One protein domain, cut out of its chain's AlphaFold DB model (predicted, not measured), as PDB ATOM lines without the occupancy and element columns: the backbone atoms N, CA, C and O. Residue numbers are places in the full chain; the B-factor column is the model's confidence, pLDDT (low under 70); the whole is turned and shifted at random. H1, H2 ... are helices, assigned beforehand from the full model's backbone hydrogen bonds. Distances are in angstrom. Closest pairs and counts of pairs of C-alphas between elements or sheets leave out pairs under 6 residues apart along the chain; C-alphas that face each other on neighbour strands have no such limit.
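AT A GLANCE: This is residues 2 to 129 of the 135 residues of an uncharacterized protein of Bacteroidetes bacterium (UniProt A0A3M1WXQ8). The longest helix, H2, runs through the middle of an elongated helical body, with H1, H3 and H4 packed on it as a bundle and H6 crossing it on the side away from H1. H7 packs on H3 and H4, and H5 sits at one end, near H2 and H4. The printed part has 128 residues with seven named helices, H1 to H7, and no named strand: all helix, compact, radius of gyration of the C-alphas 14.4 A, spans 44 by 27 by 23 A.

HOW THE PARTS SIT: H2, residues 22 to 41, touches H1, residues 2 to 17, as a hairpin at a shallow 15 degrees, opposite ways; C-alphas of Leu 15 and Gln 25 are closest, 5.3 A. With residues 36 to 41 alone H2 touches H3, residues 46 to 59, also a hairpin, at Ala 40 and Ser 49, C-alphas 4.4 A apart. H4, residues 61 to 77, touches residues 22 to 29 of H2 alone at a steep 42 degrees. H6, residues 94 to 112, touches H2 at a steep 52 degrees, C-alphas of Glu 31 and Tyr 95 closest, 5.7 A. H7, residues 118 to 127, touches H3, about perpendicular at 86 degrees. H5, residues 80 to 90, is apart from H1, H3 and H7. Every O i to N i+4 pair is within hydrogen-bond range except in H6, 12 of 15.

IN THESE COORDINATES: H2 measures 28.2 A, H6 28.0 A with a 36 degree kink near residue 101, H4 24.4 A and H1 22.3 A. H1 begins at C-alpha 2 (-29.170, -51.368, 21.582); H7 ends at C-alpha 127 (-39.201, -27.164, 18.290).

THE WHOLE: The farthest C-alphas, Pro 44 and Pro 79, are 45.6 A apart. The printed part has no cut, and its links are tight. Confidence is under 70 at 14 residues, among them 115 to 120 and 125 to 129.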
ATOM      1  N   ALA A   2     -30.587 -51.765  21.632       68.81
ATOM      2  CA  ALA A   2     -29.170 -51.368  21.582       68.81
ATOM      3  C   ALA A   2     -28.669 -50.986  20.174       68.81
ATOM      4  O   ALA A   2     -27.811 -50.117  20.078       68.81
ATOM      5  N   ALA A   3     -29.210 -51.605  19.116       75.75
ATOM      6  CA  ALA A   3     -28.931 -51.226  17.726       75.75
ATOM      7  C   ALA A   3     -29.465 -49.815  17.416       75.75
ATOM      8  O   ALA A   3     -28.673 -48.929  17.157       75.75
ATOM      9  N   LEU A   4     -30.760 -49.565  17.653       82.88
ATOM     10  CA  LEU A   4     -31.387 -48.246  17.449       82.88
ATOM     11  C   LEU A   4     -30.655 -47.091  18.159       82.88
ATOM     12  O   LEU A   4     -30.376 -46.066  17.554       82.88
ATOM     13  N   LEU A   5     -30.269 -47.266  19.431       85.06
ATOM     14  CA  LEU A   5     -29.504 -46.236  20.151       85.06
ATOM     15  C   LEU A   5     -28.104 -46.001  19.563       85.06
ATOM     16  O   LEU A   5     -27.561 -44.909  19.702       85.06
ATOM     17  N   ARG A   6     -27.503 -47.024  18.947       86.75
ATOM     18  CA  ARG A   6     -26.212 -46.909  18.266       86.75
ATOM     19  C   ARG A   6     -26.364 -46.169  16.942       86.75
ATOM     20  O   ARG A   6     -25.543 -45.302  16.664       86.75
ATOM     21  N   ASP A   7     -27.415 -46.470  16.190       89.88
ATOM     22  CA  ASP A   7     -27.708 -45.820  14.912       89.88
ATOM     23  C   ASP A   7     -27.995 -44.330  15.138       89.88
ATOM     24  O   ASP A   7     -27.339 -43.471  14.552       89.88
ATOM     25  N   HIS A   8     -28.845 -44.011  16.121       91.50
ATOM     26  CA  HIS A   8     -29.107 -42.633  16.537       91.50
ATOM     27  C   HIS A   8     -27.851 -41.892  17.007       91.50
ATOM     28  O   HIS A   8     -27.739 -40.684  16.815       91.50
ATOM     29  N   ARG A   9     -26.902 -42.594  17.638       90.31
ATOM     30  CA  ARG A   9     -25.628 -41.995  18.045       90.31
ATOM     31  C   ARG A   9     -24.755 -41.654  16.844       90.31
ATOM     32  O   ARG A   9     -24.215 -40.558  16.798       90.31
ATOM     33  N   SER A  10     -24.638 -42.566  15.881       92.81
ATOM     34  CA  SER A  10     -23.893 -42.299  14.648       92.81
ATOM     35  C   SER A  10     -24.475 -41.101  13.900       92.81
ATOM     36  O   SER A  10     -23.727 -40.290  13.357       92.81
ATOM     37  N   GLU A  11     -25.802 -40.976  13.896       93.94
ATOM     38  CA  GLU A  11     -26.471 -39.839  13.278       93.94
ATOM     39  C   GLU A  11     -26.229 -38.543  14.064       93.94
ATOM     40  O   GLU A  11     -25.864 -37.533  13.471       93.94
ATOM     41  N   MET A  12     -26.302 -38.565  15.399       94.00
ATOM     42  CA  MET A  12     -25.934 -37.404  16.222       94.00
ATOM     43  C   MET A  12     -24.479 -36.968  16.023       94.00
ATOM     44  O   MET A  12     -24.225 -35.767  15.931       94.00
ATOM     45  N   ASP A  13     -23.541 -37.910  15.911       94.56
ATOM     46  CA  ASP A  13     -22.134 -37.615  15.620       94.56
ATOM     47  C   ASP A  13     -21.996 -36.939  14.244       94.56
ATOM     48  O   ASP A  13     -21.295 -35.932  14.105       94.56
ATOM     49  N   ARG A  14     -22.716 -37.438  13.229       95.56
ATOM     50  CA  ARG A  14     -22.765 -36.830  11.890       95.56
ATOM     51  C   ARG A  14     -23.342 -35.417  11.931       95.56
ATOM     52  O   ARG A  14     -22.803 -34.530  11.274       95.56
ATOM     53  N   LEU A  15     -24.413 -35.194  12.689       94.12
ATOM     54  CA  LEU A  15     -25.047 -33.881  12.811       94.12
ATOM     55  C   LEU A  15     -24.138 -32.881  13.535       94.12
ATOM     56  O   LEU A  15     -24.014 -31.744  13.086       94.12
ATOM     57  N   ALA A  16     -23.480 -33.300  14.617       93.25
ATOM     58  CA  ALA A  16     -22.660 -32.420  15.446       93.25
ATOM     59  C   ALA A  16     -21.292 -32.096  14.828       93.25
ATOM     60  O   ALA A  16     -20.829 -30.962  14.935       93.25
ATOM     61  N   TYR A  17     -20.640 -33.078  14.199       94.25
ATOM     62  CA  TYR A  17     -19.256 -32.952  13.722       94.25
ATOM     63  C   TYR A  17     -19.116 -33.015  12.196       94.25
ATOM     64  O   TYR A  17     -18.017 -32.832  11.669       94.25
ATOM     65  N   GLY A  18     -20.199 -33.288  11.469       91.56
ATOM     66  CA  GLY A  18     -20.203 -33.266  10.012       91.56
ATOM     67  C   GLY A  18     -20.093 -31.849   9.451       91.56
ATOM     68  O   GLY A  18     -20.444 -30.864  10.097       91.56
ATOM     69  N   ASN A  19     -19.649 -31.751   8.197       92.69
ATOM     70  CA  ASN A  19     -19.592 -30.491   7.454       92.69
ATOM     71  C   ASN A  19     -20.983 -30.101   6.917       92.69
ATOM     72  O   ASN A  19     -21.210 -30.060   5.709       92.69
ATOM     73  N   LEU A  20     -21.934 -29.907   7.829       92.12
ATOM     74  CA  LEU A  20     -23.312 -29.517   7.542       92.12
ATOM     75  C   LEU A  20     -23.520 -28.053   7.916       92.12
ATOM     76  O   LEU A  20     -22.988 -27.571   8.916       92.12
ATOM     77  N   ARG A  21     -24.347 -27.344   7.149       91.00
ATOM     78  CA  ARG A  21     -24.775 -25.995   7.536       91.00
ATOM     79  C   ARG A  21     -25.698 -26.076   8.758       91.00
ATOM     80  O   ARG A  21     -26.445 -27.046   8.866       91.00
ATOM     81  N   PRO A  22     -25.770 -25.039   9.612       88.38
ATOM     82  CA  PRO A  22     -26.636 -25.048  10.800       88.38
ATOM     83  C   PRO A  22     -28.107 -25.399  10.514       88.38
ATOM     84  O   PRO A  22     -28.753 -26.096  11.290       88.38
ATOM     85  N   VAL A  23     -28.626 -24.978   9.357       87.69
ATOM     86  CA  VAL A  23     -29.979 -25.325   8.887       87.69
ATOM     87  C   VAL A  23     -30.125 -26.820   8.580       87.69
ATOM     88  O   VAL A  23     -31.143 -27.416   8.906       87.69
ATOM     89  N   GLU A  24     -29.109 -27.440   7.980       91.56
ATOM     90  CA  GLU A  24     -29.100 -28.878   7.671       91.56
ATOM     91  C   GLU A  24     -28.914 -29.712   8.940       91.56
ATOM     92  O   GLU A  24     -29.533 -30.763   9.085       91.56
ATOM     93  N   GLN A  25     -28.110 -29.216   9.888       91.12
ATOM     94  CA  GLN A  25     -27.994 -29.807  11.220       91.12
ATOM     95  C   GLN A  25     -29.340 -29.784  11.957       91.12
ATOM     96  O   GLN A  25     -29.694 -30.758  12.617       91.12
ATOM     97  N   PHE A  26     -30.105 -28.694  11.829       89.44
ATOM     98  CA  PHE A  26     -31.444 -28.589  12.404       89.44
ATOM     99  C   PHE A  26     -32.446 -29.539  11.755       89.44
ATOM    100  O   PHE A  26     -33.130 -30.249  12.487       89.44
ATOM    101  N   ASP A  27     -32.529 -29.560  10.421       91.62
ATOM    102  CA  ASP A  27     -33.446 -30.448   9.697       91.62
ATOM    103  C   ASP A  27     -33.173 -31.915  10.083       91.62
ATOM    104  O   ASP A  27     -34.091 -32.625  10.488       91.62
ATOM    105  N   GLY A  28     -31.902 -32.340  10.091       93.00
ATOM    106  CA  GLY A  28     -31.539 -33.698  10.503       93.00
ATOM    107  C   GLY A  28     -31.794 -33.984  11.988       93.00
ATOM    108  O   GLY A  28     -32.245 -35.071  12.341       93.00
ATOM    109  N   LEU A  29     -31.584 -33.006  12.880       92.31
ATOM    110  CA  LEU A  29     -31.952 -33.153  14.292       92.31
ATOM    111  C   LEU A  29     -33.471 -33.302  14.463       92.31
ATOM    112  O   LEU A  29     -33.916 -34.074  15.309       92.31
ATOM    113  N   ALA A  30     -34.265 -32.561  13.689       90.88
ATOM    114  CA  ALA A  30     -35.720 -32.620  13.733       90.88
ATOM    115  C   ALA A  30     -36.229 -34.012  13.341       90.88
ATOM    116  O   ALA A  30     -37.022 -34.603  14.075       90.88
ATOM    117  N   GLU A  31     -35.720 -34.541  12.229       93.88
ATOM    118  CA  GLU A  31     -36.031 -35.880  11.720       93.88
ATOM    119  C   GLU A  31     -35.624 -36.963  12.727       93.88
ATOM    120  O   GLU A  31     -36.447 -37.786  13.127       93.88
ATOM    121  N   LEU A  32     -34.403 -36.893  13.263       94.31
ATOM    122  CA  LEU A  32     -33.949 -37.847  14.272       94.31
ATOM    123  C   LEU A  32     -34.809 -37.810  15.547       94.31
ATOM    124  O   LEU A  32     -35.068 -38.841  16.170       94.31
ATOM    125  N   LEU A  33     -35.263 -36.629  15.969       91.88
ATOM    126  CA  LEU A  33     -36.126 -36.509  17.144       91.88
ATOM    127  C   LEU A  33     -37.522 -37.079  16.908       91.88
ATOM    128  O   LEU A  33     -38.089 -37.632  17.855       91.88
ATOM    129  N   VAL A  34     -38.064 -36.972  15.693       93.62
ATOM    130  CA  VAL A  34     -39.295 -37.674  15.308       93.62
ATOM    131  C   VAL A  34     -39.106 -39.171  15.532       93.62
ATOM    132  O   VAL A  34     -39.820 -39.748  16.353       93.62
ATOM    133  N   GLU A  35     -38.069 -39.770  14.941       94.69
ATOM    134  CA  GLU A  35     -37.794 -41.207  15.076       94.69
ATOM    135  C   GLU A  35     -37.607 -41.632  16.541       94.69
ATOM    136  O   GLU A  35     -38.186 -42.617  17.009       94.69
ATOM    137  N   VAL A  36     -36.831 -40.865  17.313       93.44
ATOM    138  CA  VAL A  36     -36.603 -41.124  18.741       93.44
ATOM    139  C   VAL A  36     -37.914 -41.090  19.528       93.44
ATOM    140  O   VAL A  36     -38.125 -41.943  20.399       93.44
ATOM    141  N   MET A  37     -38.788 -40.118  19.260       92.69
ATOM    142  CA  MET A  37     -40.069 -39.982  19.954       92.69
ATOM    143  C   MET A  37     -41.053 -41.076  19.554       92.69
ATOM    144  O   MET A  37     -41.689 -41.656  20.435       92.69
ATOM    145  N   GLU A  38     -41.147 -41.415  18.272       95.12
ATOM    146  CA  GLU A  38     -41.975 -42.526  17.804       95.12
ATOM    147  C   GLU A  38     -41.544 -43.844  18.445       95.12
ATOM    148  O   GLU A  38     -42.357 -44.548  19.047       95.12
ATOM    149  N   GLN A  39     -40.243 -44.142  18.428       93.62
ATOM    150  CA  GLN A  39     -39.697 -45.349  19.047       93.62
ATOM    151  C   GLN A  39     -39.876 -45.366  20.571       93.62
ATOM    152  O   GLN A  39     -40.052 -46.439  21.160       93.62
ATOM    153  N   ALA A  40     -39.833 -44.202  21.228       92.00
ATOM    154  CA  ALA A  40     -40.137 -44.085  22.649       92.00
ATOM    155  C   ALA A  40     -41.612 -44.397  22.924       92.00
ATOM    156  O   ALA A  40     -41.917 -45.169  23.835       92.00
ATOM    157  N   LEU A  41     -42.527 -43.824  22.144       91.62
ATOM    158  CA  LEU A  41     -43.970 -44.014  22.302       91.62
ATOM    159  C   LEU A  41     -44.426 -45.425  21.906       91.62
ATOM    160  O   LEU A  41     -45.408 -45.911  22.459       91.62
ATOM    161  N   ALA A  42     -43.685 -46.107  21.033       94.62
ATOM    162  CA  ALA A  42     -43.908 -47.507  20.677       94.62
ATOM    163  C   ALA A  42     -43.446 -48.504  21.760       94.62
ATOM    164  O   ALA A  42     -43.692 -49.707  21.642       94.62
ATOM    165  N   GLN A  43     -42.757 -48.054  22.819       92.50
ATOM    166  CA  GLN A  43     -42.334 -48.964  23.883       92.50
ATOM    167  C   GLN A  43     -43.543 -49.549  24.638       92.50
ATOM    168  O   GLN A  43     -44.493 -48.827  24.927       92.50
ATOM    169  N   PRO A  44     -43.478 -50.820  25.092       92.25
ATOM    170  CA  PRO A  44     -44.621 -51.494  25.721       92.25
ATOM    171  C   PRO A  44     -45.120 -50.855  27.018       92.25
ATOM    172  O   PRO A  44     -46.233 -51.126  27.453       92.25
ATOM    173  N   THR A  45     -44.269 -50.081  27.700       91.19
ATOM    174  CA  THR A  45     -44.649 -49.410  28.943       91.19
ATOM    175  C   THR A  45     -44.097 -47.988  28.988       91.19
ATOM    176  O   THR A  45     -42.960 -47.767  28.560       91.19
ATOM    177  N   PRO A  46     -44.818 -47.045  29.622       88.94
ATOM    178  CA  PRO A  46     -44.353 -45.668  29.798       88.94
ATOM    179  C   PRO A  46     -42.968 -45.557  30.456       88.94
ATOM    180  O   PRO A  46     -42.170 -44.685  30.120       88.94
ATOM    181  N   ASN A  47     -42.637 -46.470  31.376       89.44
ATOM    182  CA  ASN A  47     -41.323 -46.486  32.025       89.44
ATOM    183  C   ASN A  47     -40.207 -46.890  31.046       89.44
ATOM    184  O   ASN A  47     -39.101 -46.357  31.124       89.44
ATOM    185  N   LYS A  48     -40.482 -47.810  30.109       91.81
ATOM    186  CA  LYS A  48     -39.537 -48.161  29.038       91.81
ATOM    187  C   LYS A  48     -39.378 -47.007  28.049       91.81
ATOM    188  O   LYS A  48     -38.242 -46.727  27.673       91.81
ATOM    189  N   SER A  49     -40.465 -46.310  27.710       91.44
ATOM    190  CA  SER A  49     -40.437 -45.083  26.903       91.44
ATOM    191  C   SER A  49     -39.527 -44.027  27.527       91.44
ATOM    192  O   SER A  49     -38.583 -43.564  26.893       91.44
ATOM    193  N   LEU A  50     -39.737 -43.704  28.810       90.31
ATOM    194  CA  LEU A  50     -38.912 -42.721  29.513       90.31
ATOM    195  C   LEU A  50     -37.442 -43.154  29.576       90.31
ATOM    196  O   LEU A  50     -36.549 -42.359  29.291       90.31
ATOM    197  N   ARG A  51     -37.179 -44.423  29.907       90.56
ATOM    198  CA  ARG A  51     -35.811 -44.954  29.968       90.56
ATOM    199  C   ARG A  51     -35.111 -44.888  28.610       90.56
ATOM    200  O   ARG A  51     -33.900 -44.685  28.570       90.56
ATOM    201  N   TYR A  52     -35.845 -45.074  27.514       92.69
ATOM    202  CA  TYR A  52     -35.313 -44.928  26.162       92.69
ATOM    203  C   TYR A  52     -34.867 -43.488  25.891       92.69
ATOM    204  O   TYR A  52     -33.701 -43.262  25.570       92.69
ATOM    205  N   LEU A  53     -35.755 -42.520  26.138       90.62
ATOM    206  CA  LEU A  53     -35.471 -41.090  25.981       90.62
ATOM    207  C   LEU A  53     -34.294 -40.634  26.852       90.62
ATOM    208  O   LEU A  53     -33.430 -39.889  26.396       90.62
ATOM    209  N   GLN A  54     -34.225 -41.114  28.097       90.00
ATOM    210  CA  GLN A  54     -33.113 -40.830  29.007       90.00
ATOM    211  C   GLN A  54     -31.788 -41.360  28.471       90.00
ATOM    212  O   GLN A  54     -30.805 -40.624  28.468       90.00
ATOM    213  N   LYS A  55     -31.754 -42.608  27.992       91.69
ATOM    214  CA  LYS A  55     -30.537 -43.194  27.421       91.69
ATOM    215  C   LYS A  55     -30.075 -42.432  26.188       91.69
ATOM    216  O   LYS A  55     -28.908 -42.067  26.133       91.69
ATOM    217  N   PHE A  56     -30.986 -42.144  25.259       92.50
ATOM    218  CA  PHE A  56     -30.678 -41.333  24.084       92.50
ATOM    219  C   PHE A  56     -30.113 -39.962  24.491       92.50
ATOM    220  O   PHE A  56     -29.032 -39.585  24.047       92.50
ATOM    221  N   SER A  57     -30.787 -39.251  25.402       90.06
ATOM    222  CA  SER A  57     -30.343 -37.930  25.861       90.06
ATOM    223  C   SER A  57     -28.997 -37.965  26.586       90.06
ATOM    224  O   SER A  57     -28.256 -36.993  26.501       90.06
ATOM    225  N   GLN A  58     -28.702 -39.023  27.346       90.88
ATOM    226  CA  GLN A  58     -27.440 -39.166  28.077       90.88
ATOM    227  C   GLN A  58     -26.281 -39.501  27.139       90.88
ATOM    228  O   GLN A  58     -25.205 -38.929  27.280       90.88
ATOM    229  N   GLN A  59     -26.503 -40.410  26.187       92.69
ATOM    230  CA  GLN A  59     -25.480 -40.854  25.242       92.69
ATOM    231  C   GLN A  59     -25.082 -39.767  24.245       92.69
ATOM    232  O   GLN A  59     -23.933 -39.759  23.824       92.69
ATOM    233  N   ASN A  60     -26.009 -38.862  23.919       92.50
ATOM    234  CA  ASN A  60     -25.821 -37.820  22.908       92.50
ATOM    235  C   ASN A  60     -25.844 -36.411  23.507       92.50
ATOM    236  O   ASN A  60     -26.179 -35.442  22.830       92.50
ATOM    237  N   ARG A  61     -25.593 -36.276  24.816       90.06
ATOM    238  CA  ARG A  61     -25.719 -34.988  25.512       90.06
ATOM    239  C   ARG A  61     -24.854 -33.910  24.864       90.06
ATOM    240  O   ARG A  61     -25.327 -32.790  24.686       90.06
ATOM    241  N   ARG A  62     -23.603 -34.247  24.553       91.81
ATOM    242  CA  ARG A  62     -22.624 -33.311  24.000       91.81
ATOM    243  C   ARG A  62     -22.999 -32.918  22.576       91.81
ATOM    244  O   ARG A  62     -22.992 -31.740  22.250       91.81
ATOM    245  N   GLU A  63     -23.369 -33.894  21.764       93.00
ATOM    246  CA  GLU A  63     -23.751 -33.727  20.366       93.00
ATOM    247  C   GLU A  63     -25.030 -32.886  20.265       93.00
ATOM    248  O   GLU A  63     -25.099 -31.958  19.467       93.00
ATOM    249  N   LEU A  64     -26.009 -33.131  21.147       88.62
ATOM    250  CA  LEU A  64     -27.205 -32.294  21.271       88.62
ATOM    251  C   LEU A  64     -26.836 -30.853  21.627       88.62
ATOM    252  O   LEU A  64     -27.353 -29.931  21.009       88.62
ATOM    253  N   GLU A  65     -25.955 -30.645  22.607       88.81
ATOM    254  CA  GLU A  65     -25.509 -29.302  22.998       88.81
ATOM    255  C   GLU A  65     -24.793 -28.584  21.842       88.81
ATOM    256  O   GLU A  65     -25.093 -27.421  21.584       88.81
ATOM    257  N   ILE A  66     -23.917 -29.269  21.102       90.62
ATOM    258  CA  ILE A  66     -23.217 -28.709  19.935       90.62
ATOM    259  C   ILE A  66     -24.214 -28.296  18.850       90.62
ATOM    260  O   ILE A  66     -24.212 -27.138  18.433       90.62
ATOM    261  N   THR A  67     -25.088 -29.210  18.427       88.81
ATOM    262  CA  THR A  67     -26.040 -28.957  17.340       88.81
ATOM    263  C   THR A  67     -27.025 -27.844  17.696       88.81
ATOM    264  O   THR A  67     -27.282 -26.950  16.890       88.81
ATOM    265  N   VAL A  68     -27.547 -27.855  18.926       87.38
ATOM    266  CA  VAL A  68     -28.460 -26.816  19.419       87.38
ATOM    267  C   VAL A  68     -27.775 -25.453  19.477       87.38
ATOM    268  O   VAL A  68     -28.348 -24.470  19.005       87.38
ATOM    269  N   ASN A  69     -26.561 -25.381  20.025       87.75
ATOM    270  CA  ASN A  69     -25.841 -24.117  20.146       87.75
ATOM    271  C   ASN A  69     -25.457 -23.562  18.766       87.75
ATOM    272  O   ASN A  69     -25.649 -22.376  18.529       87.75
ATOM    273  N   SER A  70     -24.996 -24.418  17.846       88.19
ATOM    274  CA  SER A  70     -24.686 -24.049  16.454       88.19
ATOM    275  C   SER A  70     -25.870 -23.354  15.775       88.19
ATOM    276  O   SER A  70     -25.733 -22.270  15.202       88.19
ATOM    277  N   LEU A  71     -27.069 -23.926  15.916       86.00
ATOM    278  CA  LEU A  71     -28.287 -23.334  15.377       86.00
ATOM    279  C   LEU A  71     -28.657 -22.021  16.070       86.00
ATOM    280  O   LEU A  71     -29.046 -21.067  15.399       86.00
ATOM    281  N   GLN A  72     -28.579 -21.970  17.401       86.19
ATOM    282  CA  GLN A  72     -28.912 -20.762  18.159       86.19
ATOM    283  C   GLN A  72     -28.000 -19.596  17.777       86.19
ATOM    284  O   GLN A  72     -28.502 -18.504  17.516       86.19
ATOM    285  N   THR A  73     -26.691 -19.834  17.693       89.19
ATOM    286  CA  THR A  73     -25.712 -18.845  17.238       89.19
ATOM    287  C   THR A  73     -26.022 -18.396  15.815       89.19
ATOM    288  O   THR A  73     -26.163 -17.200  15.575       89.19
ATOM    289  N   TRP A  74     -26.253 -19.335  14.893       89.31
ATOM    290  CA  TRP A  74     -26.611 -18.992  13.517       89.31
ATOM    291  C   TRP A  74     -27.877 -18.128  13.442       89.31
ATOM    292  O   TRP A  74     -27.882 -17.108  12.758       89.31
ATOM    293  N   LEU A  75     -28.939 -18.484  14.176       85.19
ATOM    294  CA  LEU A  75     -30.180 -17.704  14.226       85.19
ATOM    295  C   LEU A  75     -29.954 -16.286  14.763       85.19
ATOM    296  O   LEU A  75     -30.546 -15.350  14.233       85.19
ATOM    297  N   GLN A  76     -29.109 -16.121  15.785       88.25
ATOM    298  CA  GLN A  76     -28.776 -14.814  16.365       88.25
ATOM    299  C   GLN A  76     -27.994 -13.918  15.397       88.25
ATOM    300  O   GLN A  76     -28.160 -12.701  15.427       88.25
ATOM    301  N   GLU A  77     -27.181 -14.511  14.523       91.38
ATOM    302  CA  GLU A  77     -26.411 -13.799  13.498       91.38
ATOM    303  C   GLU A  77     -27.251 -13.431  12.264       91.38
ATOM    304  O   GLU A  77     -26.910 -12.500  11.531       91.38
ATOM    305  N   GLN A  78     -28.356 -14.141  12.012       88.12
ATOM    306  CA  GLN A  78     -29.221 -13.854  10.871       88.12
ATOM    307  C   GLN A  78     -30.129 -12.637  11.119       88.12
ATOM    308  O   GLN A  78     -30.719 -12.502  12.193       88.12
ATOM    309  N   PRO A  79     -30.370 -11.786  10.105       89.56
ATOM    310  CA  PRO A  79     -31.366 -10.725  10.206       89.56
ATOM    311  C   PRO A  79     -32.789 -11.305  10.291       89.56
ATOM    312  O   PRO A  79     -33.083 -12.364   9.730       89.56
ATOM    313  N   LYS A  80     -33.712 -10.580  10.942       86.25
ATOM    314  CA  LYS A  80     -35.103 -11.027  11.181       86.25
ATOM    315  C   LYS A  80     -35.822 -11.598   9.939       86.25
ATOM    316  O   LYS A  80     -36.477 -12.630  10.079       86.25
ATOM    317  N   PRO A  81     -35.699 -11.020   8.724       89.69
ATOM    318  CA  PRO A  81     -36.318 -11.600   7.529       89.69
ATOM    319  C   PRO A  81     -35.765 -12.983   7.158       89.69
ATOM    320  O   PRO A  81     -36.522 -13.856   6.743       89.69
ATOM    321  N   ALA A  82     -34.459 -13.209   7.336       86.19
ATOM    322  CA  ALA A  82     -33.834 -14.502   7.066       86.19
ATOM    323  C   ALA A  82     -34.266 -15.557   8.095       86.19
ATOM    324  O   ALA A  82     -34.568 -16.689   7.718       86.19
ATOM    325  N   GLN A  83     -34.394 -15.170   9.370       85.12
ATOM    326  CA  GLN A  83     -34.963 -16.037  10.409       85.12
ATOM    327  C   GLN A  83     -36.409 -16.437  10.072       85.12
ATOM    328  O   GLN A  83     -36.759 -17.615  10.123       85.12
ATOM    329  N   ALA A  84     -37.244 -15.480   9.654       82.06
ATOM    330  CA  ALA A  84     -38.627 -15.748   9.253       82.06
ATOM    331  C   ALA A  84     -38.712 -16.676   8.026       82.06
ATOM    332  O   ALA A  84     -39.539 -17.590   7.987       82.06
ATOM    333  N   LEU A  85     -37.834 -16.495   7.036       87.06
ATOM    334  CA  LEU A  85     -37.764 -17.375   5.869       87.06
ATOM    335  C   LEU A  85     -37.337 -18.801   6.245       87.06
ATOM    336  O   LEU A  85     -37.878 -19.772   5.719       87.06
ATOM    337  N   PHE A  86     -36.385 -18.942   7.164       85.62
ATOM    338  CA  PHE A  86     -36.008 -20.246   7.698       85.62
ATOM    339  C   PHE A  86     -37.196 -20.921   8.392       85.62
ATOM    340  O   PHE A  86     -37.521 -22.059   8.066       85.62
ATOM    341  N   LEU A  87     -37.905 -20.203   9.266       82.06
ATOM    342  CA  LEU A  87     -39.053 -20.746   9.994       82.06
ATOM    343  C   LEU A  87     -40.197 -21.140   9.052       82.06
ATOM    344  O   LEU A  87     -40.770 -22.213   9.211       82.06
ATOM    345  N   THR A  88     -40.499 -20.327   8.033       84.81
ATOM    346  CA  THR A  88     -41.528 -20.666   7.029       84.81
ATOM    347  C   THR A  88     -41.157 -21.894   6.204       84.81
ATOM    348  O   THR A  88     -42.033 -22.683   5.866       84.81
ATOM    349  N   ARG A  89     -39.870 -22.102   5.909       86.31
ATOM    350  CA  ARG A  89     -39.395 -23.328   5.255       86.31
ATOM    351  C   ARG A  89     -39.422 -24.530   6.187       86.31
ATOM    352  O   ARG A  89     -39.768 -25.609   5.736       86.31
ATOM    353  N   ALA A  90     -39.085 -24.357   7.460       86.06
ATOM    354  CA  ALA A  90     -39.105 -25.441   8.434       86.06
ATOM    355  C   ALA A  90     -40.528 -25.982   8.649       86.06
ATOM    356  O   ALA A  90     -40.735 -27.190   8.636       86.06
ATOM    357  N   ILE A  91     -41.540 -25.110   8.763       84.81
ATOM    358  CA  ILE A  91     -42.933 -25.547   8.990       84.81
ATOM    359  C   ILE A  91     -43.560 -26.301   7.807       84.81
ATOM    360  O   ILE A  91     -44.588 -26.949   7.989       84.81
ATOM    361  N   THR A  92     -42.990 -26.210   6.600       87.50
ATOM    362  CA  THR A  92     -43.479 -26.955   5.427       87.50
ATOM    363  C   THR A  92     -42.849 -28.338   5.298       87.50
ATOM    364  O   THR A  92     -43.274 -29.122   4.448       87.50
ATOM    365  N   LYS A  93     -41.854 -28.661   6.130       89.12
ATOM    366  CA  LYS A  93     -41.188 -29.965   6.124       89.12
ATOM    367  C   LYS A  93     -42.061 -31.044   6.778       89.12
ATOM    368  O   LYS A  93     -42.834 -30.721   7.684       89.12
ATOM    369  N   PRO A  94     -41.915 -32.325   6.380       89.81
ATOM    370  CA  PRO A  94     -42.671 -33.437   6.967       89.81
ATOM    371  C   PRO A  94     -42.542 -33.510   8.493       89.81
ATOM    372  O   PRO A  94     -43.564 -33.496   9.186       89.81
ATOM    373  N   TYR A  95     -41.304 -33.403   9.000       88.62
ATOM    374  CA  TYR A  95     -41.012 -33.456  10.433       88.62
ATOM    375  C   TYR A  95     -41.836 -32.444  11.239       88.62
ATOM    376  O   TYR A  95     -42.171 -32.697  12.389       88.62
ATOM    377  N   ALA A  96     -42.198 -31.287  10.671       86.38
ATOM    378  CA  ALA A  96     -42.906 -30.253  11.415       86.38
ATOM    379  C   ALA A  96     -44.309 -30.715  11.819       86.38
ATOM    380  O   ALA A  96     -44.747 -30.443  12.937       86.38
ATOM    381  N   ARG A  97     -44.999 -31.448  10.936       86.88
ATOM    382  CA  ARG A  97     -46.313 -32.026  11.238       86.88
ATOM    383  C   ARG A  97     -46.196 -33.093  12.321       86.88
ATOM    384  O   ARG A  97     -46.982 -33.096  13.259       86.88
ATOM    385  N   GLU A  98     -45.193 -33.953  12.214       89.94
ATOM    386  CA  GLU A  98     -44.971 -35.058  13.147       89.94
ATOM    387  C   GLU A  98     -44.601 -34.538  14.542       89.94
ATOM    388  O   GLU A  98     -45.166 -34.961  15.550       89.94
ATOM    389  N   LEU A  99     -43.724 -33.536  14.616       86.88
ATOM    390  CA  LEU A  99     -43.337 -32.898  15.872       86.88
ATOM    391  C   LEU A  99     -44.518 -32.210  16.573       86.88
ATOM    392  O   LEU A  99     -44.578 -32.246  17.802       86.88
ATOM    393  N   VAL A 100     -45.472 -31.624  15.837       86.88
ATOM    394  CA  VAL A 100     -46.679 -31.014  16.434       86.88
ATOM    395  C   VAL A 100     -47.467 -32.030  17.266       86.88
ATOM    396  O   VAL A 100     -47.956 -31.676  18.341       86.88
ATOM    397  N   ASP A 101     -47.513 -33.289  16.833       87.88
ATOM    398  CA  ASP A 101     -48.234 -34.357  17.527       87.88
ATOM    399  C   ASP A 101     -47.359 -35.084  18.564       87.88
ATOM    400  O   ASP A 101     -47.812 -35.430  19.661       87.88
ATOM    401  N   LEU A 102     -46.082 -35.311  18.251       89.25
ATOM    402  CA  LEU A 102     -45.168 -36.109  19.075       89.25
ATOM    403  C   LEU A 102     -44.626 -35.346  20.287       89.25
ATOM    404  O   LEU A 102     -44.519 -35.920  21.377       89.25
ATOM    405  N   VAL A 103     -44.308 -34.057  20.131       87.44
ATOM    406  CA  VAL A 103     -43.760 -33.219  21.210       87.44
ATOM    407  C   VAL A 103     -44.688 -33.166  22.433       87.44
ATOM    408  O   VAL A 103     -44.202 -33.457  23.531       87.44
ATOM    409  N   PRO A 104     -45.996 -32.841  22.323       87.69
ATOM    410  CA  PRO A 104     -46.865 -32.764  23.498       87.69
ATOM    411  C   PRO A 104     -47.020 -34.120  24.194       87.69
ATOM    412  O   PRO A 104     -46.938 -34.182  25.422       87.69
ATOM    413  N   ARG A 105     -47.152 -35.214  23.434       89.25
ATOM    414  CA  ARG A 105     -47.261 -36.580  23.979       89.25
ATOM    415  C   ARG A 105     -45.998 -36.989  24.735       89.25
ATOM    416  O   ARG A 105     -46.071 -37.507  25.848       89.25
ATOM    417  N   THR A 106     -44.834 -36.694  24.163       86.69
ATOM    418  CA  THR A 106     -43.533 -36.967  24.785       86.69
ATOM    419  C   THR A 106     -43.335 -36.125  26.048       86.69
ATOM    420  O   THR A 106     -42.900 -36.636  27.080       86.69
ATOM    421  N   GLN A 107     -43.709 -34.843  26.020       86.06
ATOM    422  CA  GLN A 107     -43.648 -33.965  27.192       86.06
ATOM    423  C   GLN A 107     -44.603 -34.403  28.305       86.06
ATOM    424  O   GLN A 107     -44.235 -34.340  29.481       86.06
ATOM    425  N   GLN A 108     -45.808 -34.852  27.951       88.12
ATOM    426  CA  GLN A 108     -46.768 -35.405  28.897       88.12
ATOM    427  C   GLN A 108     -46.203 -36.659  29.573       88.12
ATOM    428  O   GLN A 108     -46.162 -36.712  30.801       88.12
ATOM    429  N   LEU A 109     -45.657 -37.600  28.797       86.50
ATOM    430  CA  LEU A 109     -44.987 -38.796  29.312       86.50
ATOM    431  C   LEU A 109     -43.878 -38.454  30.323       86.50
ATOM    432  O   LEU A 109     -43.820 -39.032  31.411       86.50
ATOM    433  N   ILE A 110     -42.996 -37.507  29.977       84.62
ATOM    434  CA  ILE A 110     -41.897 -37.065  30.850       84.62
ATOM    435  C   ILE A 110     -42.449 -36.473  32.154       84.62
ATOM    436  O   ILE A 110     -41.970 -36.810  33.240       84.62
ATOM    437  N   ARG A 111     -43.473 -35.616  32.054       83.75
ATOM    438  CA  ARG A 111     -44.097 -34.933  33.197       83.75
ATOM    439  C   ARG A 111     -44.776 -35.912  34.149       83.75
ATOM    440  O   ARG A 111     -44.504 -35.878  35.346       83.75
ATOM    441  N   GLU A 112     -45.621 -36.797  33.630       80.94
ATOM    442  CA  GLU A 112     -46.372 -37.780  34.423       80.94
ATOM    443  C   GLU A 112     -45.466 -38.738  35.196       80.94
ATOM    444  O   GLU A 112     -45.849 -39.278  36.231       80.94
ATOM    445  N   ARG A 113     -44.255 -38.972  34.689       81.94
ATOM    446  CA  ARG A 113     -43.269 -39.854  35.315       81.94
ATOM    447  C   ARG A 113     -42.220 -39.107  36.132       81.94
ATOM    448  O   ARG A 113     -41.294 -39.746  36.622       81.94
ATOM    449  N   LYS A 114     -42.360 -37.782  36.287       75.75
ATOM    450  CA  LYS A 114     -41.378 -36.902  36.948       75.75
ATOM    451  C   LYS A 114     -39.950 -37.141  36.426       75.75
ATOM    452  O   LYS A 114     -38.980 -37.058  37.173       75.75
ATOM    453  N   GLY A 115     -39.832 -37.496  35.147       64.44
ATOM    454  CA  GLY A 115     -38.562 -37.837  34.524       64.44
ATOM    455  C   GLY A 115     -37.758 -36.587  34.185       64.44
ATOM    456  O   GLY A 115     -38.312 -35.583  33.741       64.44
ATOM    457  N   THR A 116     -36.437 -36.653  34.337       68.25
ATOM    458  CA  THR A 116     -35.521 -35.610  33.852       68.25
ATOM    459  C   THR A 116     -34.821 -36.098  32.586       68.25
ATOM    460  O   THR A 116     -34.199 -37.161  32.590       68.25
ATOM    461  N   VAL A 117     -34.922 -35.327  31.502       65.25
ATOM    462  CA  VAL A 117     -34.253 -35.573  30.208       65.25
ATOM    463  C   VAL A 117     -33.623 -34.270  29.701       65.25
ATOM    464  O   VAL A 117     -33.913 -33.803  28.608       65.25
ATOM    465  N   GLY A 118     -32.822 -33.620  30.553       62.59
ATOM    466  CA  GLY A 118     -32.465 -32.197  30.442       62.59
ATOM    467  C   GLY A 118     -32.048 -31.710  29.045       62.59
ATOM    468  O   GLY A 118     -32.597 -30.722  28.562       62.59
ATOM    469  N   SER A 119     -31.130 -32.400  28.363       62.72
ATOM    470  CA  SER A 119     -30.666 -31.982  27.028       62.72
ATOM    471  C   SER A 119     -31.716 -32.217  25.937       62.72
ATOM    472  O   SER A 119     -31.890 -31.367  25.067       62.72
ATOM    473  N   LEU A 120     -32.498 -33.299  26.032       68.94
ATOM    474  CA  LEU A 120     -33.661 -33.524  25.168       68.94
ATOM    475  C   LEU A 120     -34.738 -32.454  25.388       68.94
ATOM    476  O   LEU A 120     -35.334 -31.983  24.432       68.94
ATOM    477  N   GLN A 121     -34.970 -32.023  26.631       73.31
ATOM    478  CA  GLN A 121     -35.900 -30.929  26.923       73.31
ATOM    479  C   GLN A 121     -35.482 -29.634  26.227       73.31
ATOM    480  O   GLN A 121     -36.333 -28.988  25.625       73.31
ATOM    481  N   LYS A 122     -34.192 -29.278  26.246       69.25
ATOM    482  CA  LYS A 122     -33.687 -28.105  25.514       69.25
ATOM    483  C   LYS A 122     -33.900 -28.231  24.005       69.25
ATOM    484  O   LYS A 122     -34.385 -27.285  23.394       69.25
ATOM    485  N   ALA A 123     -33.614 -29.398  23.426       67.25
ATOM    486  CA  ALA A 123     -33.858 -29.648  22.007       67.25
ATOM    487  C   ALA A 123     -35.354 -29.531  21.664       67.25
ATOM    488  O   ALA A 123     -35.724 -28.776  20.773       67.25
ATOM    489  N   LEU A 124     -36.238 -30.170  22.438       73.00
ATOM    490  CA  LEU A 124     -37.694 -30.086  22.256       73.00
ATOM    491  C   LEU A 124     -38.241 -28.660  22.440       73.00
ATOM    492  O   LEU A 124     -39.249 -28.308  21.827       73.00
ATOM    493  N   LEU A 125     -37.601 -27.833  23.272       69.06
ATOM    494  CA  LEU A 125     -37.965 -26.424  23.435       69.06
ATOM    495  C   LEU A 125     -37.654 -25.593  22.186       69.06
ATOM    496  O   LEU A 125     -38.433 -24.696  21.878       69.06
ATOM    497  N   LEU A 126     -36.606 -25.921  21.422       64.44
ATOM    498  CA  LEU A 126     -36.383 -25.295  20.112       64.44
ATOM    499  C   LEU A 126     -37.524 -25.626  19.152       64.44
ATOM    500  O   LEU A 126     -37.994 -24.764  18.434       64.44
ATOM    501  N   PHE A 127     -38.076 -26.834  19.176       65.44
ATOM    502  CA  PHE A 127     -39.201 -27.164  18.290       65.44
ATOM    503  C   PHE A 127     -40.536 -26.538  18.725       65.44
ATOM    504  O   PHE A 127     -41.474 -26.459  17.934       65.44
ATOM    505  N   ARG A 128     -40.612 -25.978  19.941       62.62
ATOM    506  CA  ARG A 128     -41.700 -25.078  20.362       62.62
ATOM    507  C   ARG A 128     -41.562 -23.644  19.827       62.62
ATOM    508  O   ARG A 128     -42.358 -22.792  20.217       62.62
ATOM    509  N   LEU A 129     -40.638 -23.374  18.895       51.62
ATOM    510  CA  LEU A 129     -40.388 -22.073  18.242       51.62
ATOM    511  C   LEU A 129     -41.645 -21.321  17.752       51.62
ATOM    512  O   LEU A 129     -41.599 -20.098  17.648       51.62
TER     513      LEU A 129